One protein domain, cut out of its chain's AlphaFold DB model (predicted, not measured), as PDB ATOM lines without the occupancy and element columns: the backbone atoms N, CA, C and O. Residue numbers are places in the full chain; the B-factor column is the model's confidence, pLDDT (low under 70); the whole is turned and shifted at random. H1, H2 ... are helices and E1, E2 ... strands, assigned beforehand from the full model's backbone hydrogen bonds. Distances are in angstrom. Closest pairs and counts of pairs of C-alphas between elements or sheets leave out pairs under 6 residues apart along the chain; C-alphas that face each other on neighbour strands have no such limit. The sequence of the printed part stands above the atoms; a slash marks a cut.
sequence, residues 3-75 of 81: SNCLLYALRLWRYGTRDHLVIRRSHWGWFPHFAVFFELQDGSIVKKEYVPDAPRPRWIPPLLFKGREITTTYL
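Overview. This is residues 3 to 75 of the 81 residues of an uncharacterized protein of Rhodocyclus tenuis (UniProt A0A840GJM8). Picture one strongly twisted sheet of four antiparallel strands, with a single short helix, H1, lying lengthwise over one face of this wall, and no named helix over the other face. Successive strands fold back beside one another, and a long loop, residues 53 to 66, extends at one end of the sheet, while the turn between E2 and E3 lies at the opposite end. The printed part has 73 residues, with one named helix and four named strands in the chain order H1 E1 E2 E3 E4; the sheet's order is E1 - E2 - E3 - E4, and the class is mixed, helices and strands. The whole is compact, with a radius of gyration of the C-alphas of 12.7 A, yet elongated in outline, spanning 40 by 23 by 19 A.

Arrangement. Start at H1, residues 5 to 13, where every O i to N i+4 pair is within hydrogen-bond range. Next come the strands E1, residues 19 to 25, E2, residues 32 to 39, E3, residues 45 to 52, and E4, residues 67 to 74. They form a meander, each strand the antiparallel neighbour of the one before, with E1 and E4 as edge strands. H1 is on this sheet at a height of 7.0 A over it. It lies over E2, and only just over E3, on which 3 of its 9 C-alphas fall. On the local plane its line stands at 14 degrees to that of E2, and it runs along the strands. Look for the closest C-alphas of H1 and E2 at Cys 5 and Phe 34, 5.4 A apart; those of H1 and E3 are at Cys 5 and Tyr 50, 5.0 A apart. At the helix's other end, the closest C-alphas of H1 and E1 are those of Trp 13 and Asp 19, 5.9 A apart. Now go across the sheet: E1 and E2 form a hairpin, with 151 degrees between their directions, and N 22 and O 35 are within hydrogen-bond range at 2.8 A. E2 and E3 form the next hairpin, at 152 degrees, where N 38 and O 46 are 2.8 A apart. E3 and E4 form the third, at 160 degrees, with N 47 and O 72 at 2.8 A and N 68 and O 51 at 2.9 A. E1 and E4 are apart.

Along the chain. Find C-alpha 5 at (-39.335, 18.260, 32.284); from there H1 runs 12.0 A to C-alpha 13. E1 begins at C-alpha 19, at (-36.447, 24.691, 46.138), and covers 19.6 A to Arg 25. E2 then runs 22.5 A from Pro 32 to Glu 39, and E3 runs 22.8 A from Ile 45 to Pro 52. E4 sets out from Gly 67 and, after 22.3 A, reaches C-alpha 74 at (-28.721, 34.513, 38.541).

Size, cuts and confidence. The two C-alphas farthest apart are those of Asp 42 and Trp 59, 41.3 A, while the first and last printed C-alphas, Ser 3 and Leu 75, are 28.7 A apart. The printed part has no cut. Its links from H1 to E1 and from E2 to E3 are tight, the one from E1 to E2 is short, and the one from E3 to E4 is long, with 14 residues. Follow that long link through residues 53 to 66, whose C-alphas lie 13 to 20 A from the mean of all C-alphas. In the B-factor column, the mean pLDDT of the printed part of this model is 84.8, and it drops under 70 at residue 17 and residues 59 to 62.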
ATOM      1  N   SER A   3     -36.247  11.423  29.215       79.50
ATOM      2  CA  SER A   3     -36.924  11.936  30.410       79.50
ATOM      3  C   SER A   3     -37.918  13.018  29.999       79.50
ATOM      4  O   SER A   3     -38.077  13.312  28.814       79.50
ATOM      5  N   ASN A   4     -38.607  13.615  30.961       84.12
ATOM      6  CA  ASN A   4     -39.429  14.790  30.717       84.12
ATOM      7  C   ASN A   4     -39.158  15.875  31.754       84.12
ATOM      8  O   ASN A   4     -38.576  15.614  32.810       84.12
ATOM      9  N   CYS A   5     -39.565  17.100  31.429       85.25
ATOM     10  CA  CYS A   5     -39.335  18.260  32.284       85.25
ATOM     11  C   CYS A   5     -40.021  18.133  33.653       85.25
ATOM     12  O   CYS A   5     -39.437  18.553  34.645       85.25
ATOM     13  N   LEU A   6     -41.201  17.507  33.730       87.44
ATOM     14  CA  LEU A   6     -41.944  17.317  34.979       87.44
ATOM     15  C   LEU A   6     -41.236  16.351  35.940       87.44
ATOM     16  O   LEU A   6     -40.976  16.701  37.082       87.44
ATOM     17  N   LEU A   7     -40.896  15.149  35.481       87.38
ATOM     18  CA  LEU A   7     -40.193  14.118  36.244       87.38
ATOM     19  C   LEU A   7     -38.808  14.594  36.662       87.38
ATOM     20  O   LEU A   7     -38.388  14.341  37.787       87.38
ATOM     21  N   TYR A   8     -38.106  15.300  35.774       89.56
ATOM     22  CA  TYR A   8     -36.831  15.924  36.103       89.56
ATOM     23  C   TYR A   8     -36.986  16.958  37.229       89.56
ATOM     24  O   TYR A   8     -36.270  16.886  38.227       89.56
ATOM     25  N   ALA A   9     -37.955  17.869  37.104       88.88
ATOM     26  CA  ALA A   9     -38.201  18.899  38.104       88.88
ATOM     27  C   ALA A   9     -38.667  18.305  39.444       88.88
ATOM     28  O   ALA A   9     -38.147  18.678  40.487       88.88
ATOM     29  N   LEU A  10     -39.573  17.324  39.428       87.75
ATOM     30  CA  LEU A  10     -40.020  16.615  40.629       87.75
ATOM     31  C   LEU A  10     -38.878  15.866  41.312       87.75
ATOM     32  O   LEU A  10     -38.777  15.897  42.535       87.75
ATOM     33  N   ARG A  11     -38.007  15.204  40.538       88.31
ATOM     34  CA  ARG A  11     -36.838  14.509  41.087       88.31
ATOM     35  C   ARG A  11     -35.923  15.491  41.800       88.31
ATOM     36  O   ARG A  11     -35.488  15.181  42.894       88.31
ATOM     37  N   LEU A  12     -35.644  16.644  41.204       87.88
ATOM     38  CA  LEU A  12     -34.813  17.671  41.826       87.88
ATOM     39  C   LEU A  12     -35.464  18.261  43.080       87.88
ATOM     40  O   LEU A  12     -34.863  18.228  44.148       87.88
ATOM     41  N   TRP A  13     -36.716  18.698  42.957       86.38
ATOM     42  CA  TRP A  13     -37.481  19.305  44.043       86.38
ATOM     43  C   TRP A  13     -37.645  18.375  45.254       86.38
ATOM     44  O   TRP A  13     -37.651  18.825  46.391       86.38
ATOM     45  N   ARG A  14     -37.726  17.055  45.033       85.62
ATOM     46  CA  ARG A  14     -37.788  16.048  46.107       85.62
ATOM     47  C   ARG A  14     -36.571  16.091  47.039       85.62
ATOM     48  O   ARG A  14     -36.710  15.668  48.188       85.62
ATOM     49  N   TYR A  15     -35.406  16.511  46.541       78.25
ATOM     50  CA  TYR A  15     -34.135  16.439  47.266       78.25
ATOM     51  C   TYR A  15     -33.616  17.786  47.773       78.25
ATOM     52  O   TYR A  15     -32.724  17.769  48.619       78.25
ATOM     53  N   GLY A  16     -34.127  18.924  47.302       70.50
ATOM     54  CA  GLY A  16     -33.701  20.216  47.832       70.50
ATOM     55  C   GLY A  16     -34.642  20.778  48.892       70.50
ATOM     56  O   GLY A  16     -35.840  20.505  48.942       70.50
ATOM     57  N   THR A  17     -34.053  21.525  49.820       66.38
ATOM     58  CA  THR A  17     -34.690  22.012  51.051       66.38
ATOM     59  C   THR A  17     -35.227  23.439  50.935       66.38
ATOM     60  O   THR A  17     -35.995  23.858  51.799       66.38
ATOM     61  N   ARG A  18     -34.848  24.189  49.890       70.38
ATOM     62  CA  ARG A  18     -35.274  25.580  49.623       70.38
ATOM     63  C   ARG A  18     -35.627  25.786  48.150       70.38
ATOM     64  O   ARG A  18     -35.320  26.809  47.545       70.38
ATOM     65  N   ASP A  19     -36.243  24.766  47.574       82.69
ATOM     66  CA  ASP A  19     -36.447  24.691  46.138       82.69
ATOM     67  C   ASP A  19     -37.845  25.158  45.758       82.69
ATOM     68  O   ASP A  19     -38.852  24.695  46.303       82.69
ATOM     69  N   HIS A  20     -37.923  26.013  44.744       88.75
ATOM     70  CA  HIS A  20     -39.185  26.450  44.168       88.75
ATOM     71  C   HIS A  20     -39.445  25.716  42.854       88.75
ATOM     72  O   HIS A  20     -38.711  25.875  41.875       88.75
ATOM     73  N   LEU A  21     -40.523  24.930  42.821       90.69
ATOM     74  CA  LEU A  21     -41.040  24.365  41.581       90.69
ATOM     75  C   LEU A  21     -41.760  25.466  40.798       90.69
ATOM     76  O   LEU A  21     -42.744  26.032  41.270       90.69
ATOM     77  N   VAL A  22     -41.286  25.750  39.590       90.25
ATOM     78  CA  VAL A  22     -41.840  26.797  38.731       90.25
ATOM     79  C   VAL A  22     -42.407  26.188  37.462       90.25
ATOM     80  O   VAL A  22     -41.778  25.369  36.788       90.25
ATOM     81  N   ILE A  23     -43.612  26.637  37.123       90.44
ATOM     82  CA  ILE A  23     -44.343  26.235  35.930       90.44
ATOM     83  C   ILE A  23     -44.393  27.431  34.987       90.44
ATOM     84  O   ILE A  23     -44.851  28.508  35.365       90.44
ATOM     85  N   ARG A  24     -43.943  27.245  33.744       88.81
ATOM     86  CA  ARG A  24     -44.041  28.256  32.682       88.81
ATOM     87  C   ARG A  24     -44.716  27.697  31.441       88.81
ATOM     88  O   ARG A  24     -44.726  26.491  31.211       88.81
ATOM     89  N   ARG A  25     -45.233  28.574  30.585       83.75
ATOM     90  CA  ARG A  25     -45.721  28.178  29.260       83.75
ATOM     91  C   ARG A  25     -44.552  27.691  28.396       83.75
ATOM     92  O   ARG A  25     -43.504  28.334  28.346       83.75
ATOM     93  N   SER A  26     -44.729  26.559  27.715       81.06
ATOM     94  CA  SER A  26     -43.740  26.076  26.749       81.06
ATOM     95  C   SER A  26     -43.703  26.970  25.509       81.06
ATOM     96  O   SER A  26     -44.729  27.468  25.053       81.06
ATOM     97  N   HIS A  27     -42.512  27.142  24.934       79.38
ATOM     98  CA  HIS A  27     -42.334  27.883  23.682       79.38
ATOM     99  C   HIS A  27     -42.772  27.064  22.450       79.38
ATOM    100  O   HIS A  27     -42.933  27.622  21.373       79.38
ATOM    101  N   TRP A  28     -42.960  25.746  22.599       74.94
ATOM    102  CA  TRP A  28     -43.112  24.801  21.479       74.94
ATOM    103  C   TRP A  28     -44.408  23.976  21.523       74.94
ATOM    104  O   TRP A  28     -44.560  23.011  20.774       74.94
ATOM    105  N   GLY A  29     -45.341  24.317  22.410       74.69
ATOM    106  CA  GLY A  29     -46.616  23.617  22.550       74.69
ATOM    107  C   GLY A  29     -47.442  24.144  23.719       74.69
ATOM    108  O   GLY A  29     -47.021  25.050  24.435       74.69
ATOM    109  N   TRP A  30     -48.628  23.570  23.913       76.94
ATOM    110  CA  TRP A  30     -49.547  23.972  24.985       76.94
ATOM    111  C   TRP A  30     -49.145  23.451  26.370       76.94
ATOM    112  O   TRP A  30     -49.514  24.046  27.378       76.94
ATOM    113  N   PHE A  31     -48.391  22.351  26.433       80.06
ATOM    114  CA  PHE A  31     -48.027  21.736  27.707       80.06
ATOM    115  C   PHE A  31     -47.073  22.623  28.511       80.06
ATOM    116  O   PHE A  31     -46.140  23.196  27.934       80.06
ATOM    117  N   PRO A  32     -47.268  22.722  29.835       85.50
ATOM    118  CA  PRO A  32     -46.392  23.489  30.705       85.50
ATOM    119  C   PRO A  32     -44.958  22.948  30.710       85.50
ATOM    120  O   PRO A  32     -44.706  21.747  30.636       85.50
ATOM    121  N   HIS A  33     -43.999  23.852  30.837       88.88
ATOM    122  CA  HIS A  33     -42.609  23.525  31.093       88.88
ATOM    123  C   HIS A  33     -42.299  23.722  32.577       88.88
ATOM    124  O   HIS A  33     -42.642  24.754  33.154       88.88
ATOM    125  N   PHE A  34     -41.630  22.738  33.170       91.25
ATOM    126  CA  PHE A  34     -41.302  22.708  34.591       91.25
ATOM    127  C   PHE A  34     -39.814  22.985  34.790       91.25
ATOM    128  O   PHE A  34     -38.973  22.401  34.103       91.25
ATOM    129  N   ALA A  35     -39.511  23.861  35.740       92.19
ATOM    130  CA  ALA A  35     -38.163  24.193  36.177       92.19
ATOM    131  C   ALA A  35     -38.109  24.202  37.708       92.19
ATOM    132  O   ALA A  35     -39.137  24.353  38.368       92.19
ATOM    133  N   VAL A  36     -36.911  24.060  38.263       92.88
ATOM    134  CA  VAL A  36     -36.672  24.190  39.704       92.88
ATOM    135  C   VAL A  36     -35.693  25.324  39.930       92.88
ATOM    136  O   VAL A  36     -34.684  25.420  39.231       92.88
ATOM    137  N   PHE A  37     -36.008  26.187  40.884       91.88
ATOM    138  CA  PHE A  37     -35.123  27.241  41.351       91.88
ATOM    139  C   PHE A  37     -34.577  26.866  42.722       91.88
ATOM    140  O   PHE A  37     -35.337  26.440  43.587       91.88
ATOM    141  N   PHE A  38     -33.279  27.050  42.899       90.62
ATOM    142  CA  PHE A  38     -32.538  26.819  44.128       90.62
ATOM    143  C   PHE A  38     -31.968  28.153  44.576       90.62
ATOM    144  O   PHE A  38     -31.306  28.832  43.790       90.62
ATOM    145  N   GLU A  39     -32.197  28.517  45.829       88.75
ATOM    146  CA  GLU A  39     -31.492  29.631  46.451       88.75
ATOM    147  C   GLU A  39     -30.221  29.101  47.123       88.75
ATOM    148  O   GLU A  39     -30.272  28.214  47.982       88.75
ATOM    149  N   LEU A  40     -29.070  29.608  46.692       87.44
ATOM    150  CA  LEU A  40     -27.773  29.277  47.269       87.44
ATOM    151  C   LEU A  40     -27.506  30.129  48.521       87.44
ATOM    152  O   LEU A  40     -28.151  31.147  48.766       87.44
ATOM    153  N   GLN A  41     -26.548  29.702  49.350       86.38
ATOM    154  CA  GLN A  41     -26.231  30.380  50.618       86.38
ATOM    155  C   GLN A  41     -25.689  31.805  50.429       86.38
ATOM    156  O   GLN A  41     -25.840  32.638  51.317       86.38
ATOM    157  N   ASP A  42     -25.087  32.085  49.274       86.19
ATOM    158  CA  ASP A  42     -24.605  33.409  48.865       86.19
ATOM    159  C   ASP A  42     -25.738  34.335  48.371       86.19
ATOM    160  O   ASP A  42     -25.497  35.482  47.995       86.19
ATOM    161  N   GLY A  43     -26.988  33.859  48.377       85.56
ATOM    162  CA  GLY A  43     -28.154  34.582  47.875       85.56
ATOM    163  C   GLY A  43     -28.258  34.603  46.349       85.56
ATOM    164  O   GLY A  43     -29.108  35.316  45.813       85.56
ATOM    165  N   SER A  44     -27.409  33.855  45.636       89.00
ATOM    166  CA  SER A  44     -27.586  33.627  44.206       89.00
ATOM    167  C   SER A  44     -28.706  32.615  43.957       89.00
ATOM    168  O   SER A  44     -29.020  31.761  44.790       89.00
ATOM    169  N   ILE A  45     -29.343  32.722  42.794       91.50
ATOM    170  CA  ILE A  45     -30.456  31.856  42.417       91.50
ATOM    171  C   ILE A  45     -30.011  30.982  41.252       91.50
ATOM    172  O   ILE A  45     -29.643  31.475  40.190       91.50
ATOM    173  N   VAL A  46     -30.092  29.666  41.412       92.19
ATOM    174  CA  VAL A  46     -29.819  28.705  40.346       92.19
ATOM    175  C   VAL A  46     -31.135  28.161  39.828       92.19
ATOM    176  O   VAL A  46     -31.909  27.568  40.563       92.19
ATOM    177  N   LYS A  47     -31.387  28.309  38.536       92.69
ATOM    178  CA  LYS A  47     -32.506  27.678  37.847       92.69
ATOM    179  C   LYS A  47     -32.009  26.457  37.095       92.69
ATOM    180  O   LYS A  47     -31.102  26.570  36.275       92.69
ATOM    181  N   LYS A  48     -32.646  25.309  37.309       93.06
ATOM    182  CA  LYS A  48     -32.421  24.090  36.529       93.06
ATOM    183  C   LYS A  48     -33.674  23.693  35.768       93.06
ATOM    184  O   LYS A  48     -34.768  23.632  36.327       93.06
ATOM    185  N   GLU A  49     -33.510  23.368  34.495       92.19
ATOM    186  CA  GLU A  49     -34.597  22.902  33.633       92.19
ATOM    187  C   GLU A  49     -34.113  21.839  32.639       92.19
ATOM    188  O   GLU A  49     -32.947  21.825  32.254       92.19
ATOM    189  N   TYR A  50     -35.000  20.927  32.228       90.69
ATOM    190  CA  TYR A  50     -34.682  19.880  31.250       90.69
ATOM    191  C   TYR A  50     -35.380  20.164  29.928       90.69
ATOM    192  O   TYR A  50     -36.611  20.120  29.839       90.69
ATOM    193  N   VAL A  51     -34.594  20.465  28.896       88.69
ATOM    194  CA  VAL A  51     -35.087  20.917  27.588       88.69
ATOM    195  C   VAL A  51     -34.774  19.888  26.504       88.69
ATOM    196  O   VAL A  51     -33.724  19.250  26.564       88.69
ATOM    197  N   PRO A  52     -35.649  19.701  25.503       87.94
ATOM    198  CA  PRO A  52     -35.370  18.803  24.386       87.94
ATOM    199  C   PRO A  52     -34.184  19.305  23.554       87.94
ATOM    200  O   PRO A  52     -34.053  20.510  23.338       87.94
ATOM    201  N   ASP A  53     -33.364  18.389  23.036       86.88
ATOM    202  CA  ASP A  53     -32.196  18.751  22.211       86.88
ATOM    203  C   ASP A  53     -32.617  19.349  20.862       86.88
ATOM    204  O   ASP A  53     -32.016  20.298  20.367       86.88
ATOM    205  N   ALA A  54     -33.691  18.807  20.285       83.94
ATOM    206  CA  ALA A  54     -34.287  19.263  19.036       83.94
ATOM    207  C   ALA A  54     -35.798  19.482  19.237       83.94
ATOM    208  O   ALA A  54     -36.596  18.586  18.926       83.94
ATOM    209  N   PRO A  55     -36.220  20.633  19.798       80.44
ATOM    210  CA  PRO A  55     -37.634  20.939  19.954       80.44
ATOM    211  C   PRO A  55     -38.311  21.000  18.584       80.44
ATOM    212  O   PRO A  55     -37.810  21.619  17.649       80.44
ATOM    213  N   ARG A  56     -39.474  20.360  18.467       78.94
ATOM    214  CA  ARG A  56     -40.359  20.503  17.308       78.94
ATOM    215  C   ARG A  56     -41.726  20.962  17.805       78.94
ATOM    216  O   ARG A  56     -42.201  20.373  18.780       78.94
ATOM    217  N   PRO A  57     -42.363  21.953  17.158       75.69
ATOM    218  CA  PRO A  57     -43.718  22.343  17.505       75.69
ATOM    219  C   PRO A  57     -44.652  21.154  17.275       75.69
ATOM    220  O   PRO A  57     -44.670  20.558  16.197       75.69
ATOM    221  N   ARG A  58     -45.384  20.764  18.317       72.38
ATOM    222  CA  ARG A  58     -46.359  19.672  18.255       72.38
ATOM    223  C   ARG A  58     -47.602  20.067  19.027       72.38
ATOM    224  O   ARG A  58     -47.507  20.652  20.103       72.38
ATOM    225  N   TRP A  59     -48.760  19.685  18.493       69.81
ATOM    226  CA  TRP A  59     -50.022  19.847  19.211       69.81
ATOM    227  C   TRP A  59     -50.042  19.011  20.491       69.81
ATOM    228  O   TRP A  59     -50.504  19.477  21.521       69.81
ATOM    229  N   ILE A  60     -49.439  17.822  20.465       68.62
ATOM    230  CA  ILE A  60     -49.204  17.009  21.658       68.62
ATOM    231  C   ILE A  60     -47.692  16.951  21.880       68.62
ATOM    232  O   ILE A  60     -46.971  16.326  21.091       68.62
ATOM    233  N   PRO A  61     -47.173  17.647  22.899       66.81
ATOM    234  CA  PRO A  61     -45.755  17.612  23.188       66.81
ATOM    235  C   PRO A  61     -45.364  16.217  23.675       66.81
ATOM    236  O   PRO A  61     -46.162  15.517  24.302       66.81
ATOM    237  N   PRO A  62     -44.136  15.784  23.367       67.44
ATOM    238  CA  PRO A  62     -43.684  14.462  23.753       67.44
ATOM    239  C   PRO A  62     -43.597  14.370  25.281       67.44
ATOM    240  O   PRO A  62     -42.854  15.120  25.910       67.44
ATOM    241  N   LEU A  63     -44.333  13.420  25.869       71.81
ATOM    242  CA  LEU A  63     -44.290  13.136  27.309       71.81
ATOM    243  C   LEU A  63     -42.944  12.573  27.772       71.81
ATOM    244  O   LEU A  63     -42.694  12.559  28.970       71.81
ATOM    245  N   LEU A  64     -42.103  12.102  26.850       81.19
ATOM    246  CA  LEU A  64     -40.724  11.673  27.068       81.19
ATOM    247  C   LEU A  64     -39.898  12.107  25.857       81.19
ATOM    248  O   LEU A  64     -40.278  11.843  24.715       81.19
ATOM    249  N   PHE A  65     -38.767  12.764  26.088       83.88
ATOM    250  CA  PHE A  65     -37.870  13.218  25.032       83.88
ATOM    251  C   PHE A  65     -36.403  13.050  25.432       83.88
ATOM    252  O   PHE A  65     -36.055  12.966  26.610       83.88
ATOM    253  N   LYS A  66     -35.532  12.980  24.420       86.31
ATOM    254  CA  LYS A  66     -34.096  13.181  24.619       86.31
ATOM    255  C   LYS A  66     -33.843  14.679  24.738       86.31
ATOM    256  O   LYS A  66     -34.349  15.467  23.934       86.31
ATOM    257  N   GLY A  67     -33.129  15.048  25.782       88.06
ATOM    258  CA  GLY A  67     -32.865  16.425  26.123       88.06
ATOM    259  C   GLY A  67     -31.650  16.564  27.018       88.06
ATOM    260  O   GLY A  67     -31.027  15.576  27.430       88.06
ATOM    261  N   ARG A  68     -31.387  17.811  27.377       90.38
ATOM    262  CA  ARG A  68     -30.276  18.228  28.219       90.38
ATOM    263  C   ARG A  68     -30.762  19.048  29.400       90.38
ATOM    264  O   ARG A  68     -31.774  19.747  29.329       90.38
ATOM    265  N   GLU A  69     -30.005  18.955  30.480       91.56
ATOM    266  CA  GLU A  69     -30.123  19.853  31.617       91.56
ATOM    267  C   GLU A  69     -29.526  21.212  31.246       91.56
ATOM    268  O   GLU A  69     -28.411  21.303  30.735       91.56
ATOM    269  N   ILE A  70     -30.289  22.268  31.500       92.06
ATOM    270  CA  ILE A  70     -29.844  23.652  31.428       92.06
ATOM    271  C   ILE A  70     -29.830  24.182  32.852       92.06
ATOM    272  O   ILE A  70     -30.836  24.115  33.557       92.06
ATOM    273  N   THR A  71     -28.677  24.708  33.251       93.88
ATOM    274  CA  THR A  71     -28.504  25.423  34.512       93.88
ATOM    275  C   THR A  71     -28.258  26.891  34.194       93.88
ATOM    276  O   THR A  71     -27.370  27.220  33.409       93.88
ATOM    277  N   THR A  72     -29.061  27.776  34.769       93.69
ATOM    278  CA  THR A  72     -28.925  29.229  34.656       93.69
ATOM    279  C   THR A  72     -28.708  29.797  36.046       93.69
ATOM    280  O   THR A  72     -29.548  29.604  36.920       93.69
ATOM    281  N   THR A  73     -27.598  30.496  36.247       93.00
ATOM    282  CA  THR A  73     -27.274  31.129  37.528       93.00
ATOM    283  C   THR A  73     -27.571  32.620  37.441       93.00
ATOM    284  O   THR A  73     -27.040  33.315  36.578       93.00
ATOM    285  N   TYR A  74     -28.422  33.105  38.336       90.00
ATOM    286  CA  TYR A  74     -28.721  34.513  38.541       90.00
ATOM    287  C   TYR A  74     -27.914  34.992  39.745       90.00
ATOM    288  O   TYR A  74     -28.130  34.543  40.872       90.00
ATOM    289  N   LEU A  75     -26.961  35.885  39.495       89.12
ATOM    290  CA  LEU A  75     -26.139  36.474  40.544       89.12
ATOM    291  C   LEU A  75     -26.892  37.636  41.185       89.12
ATOM    292  O   LEU A  75     -27.493  38.459  40.489       89.12
TER     293      LEU A  75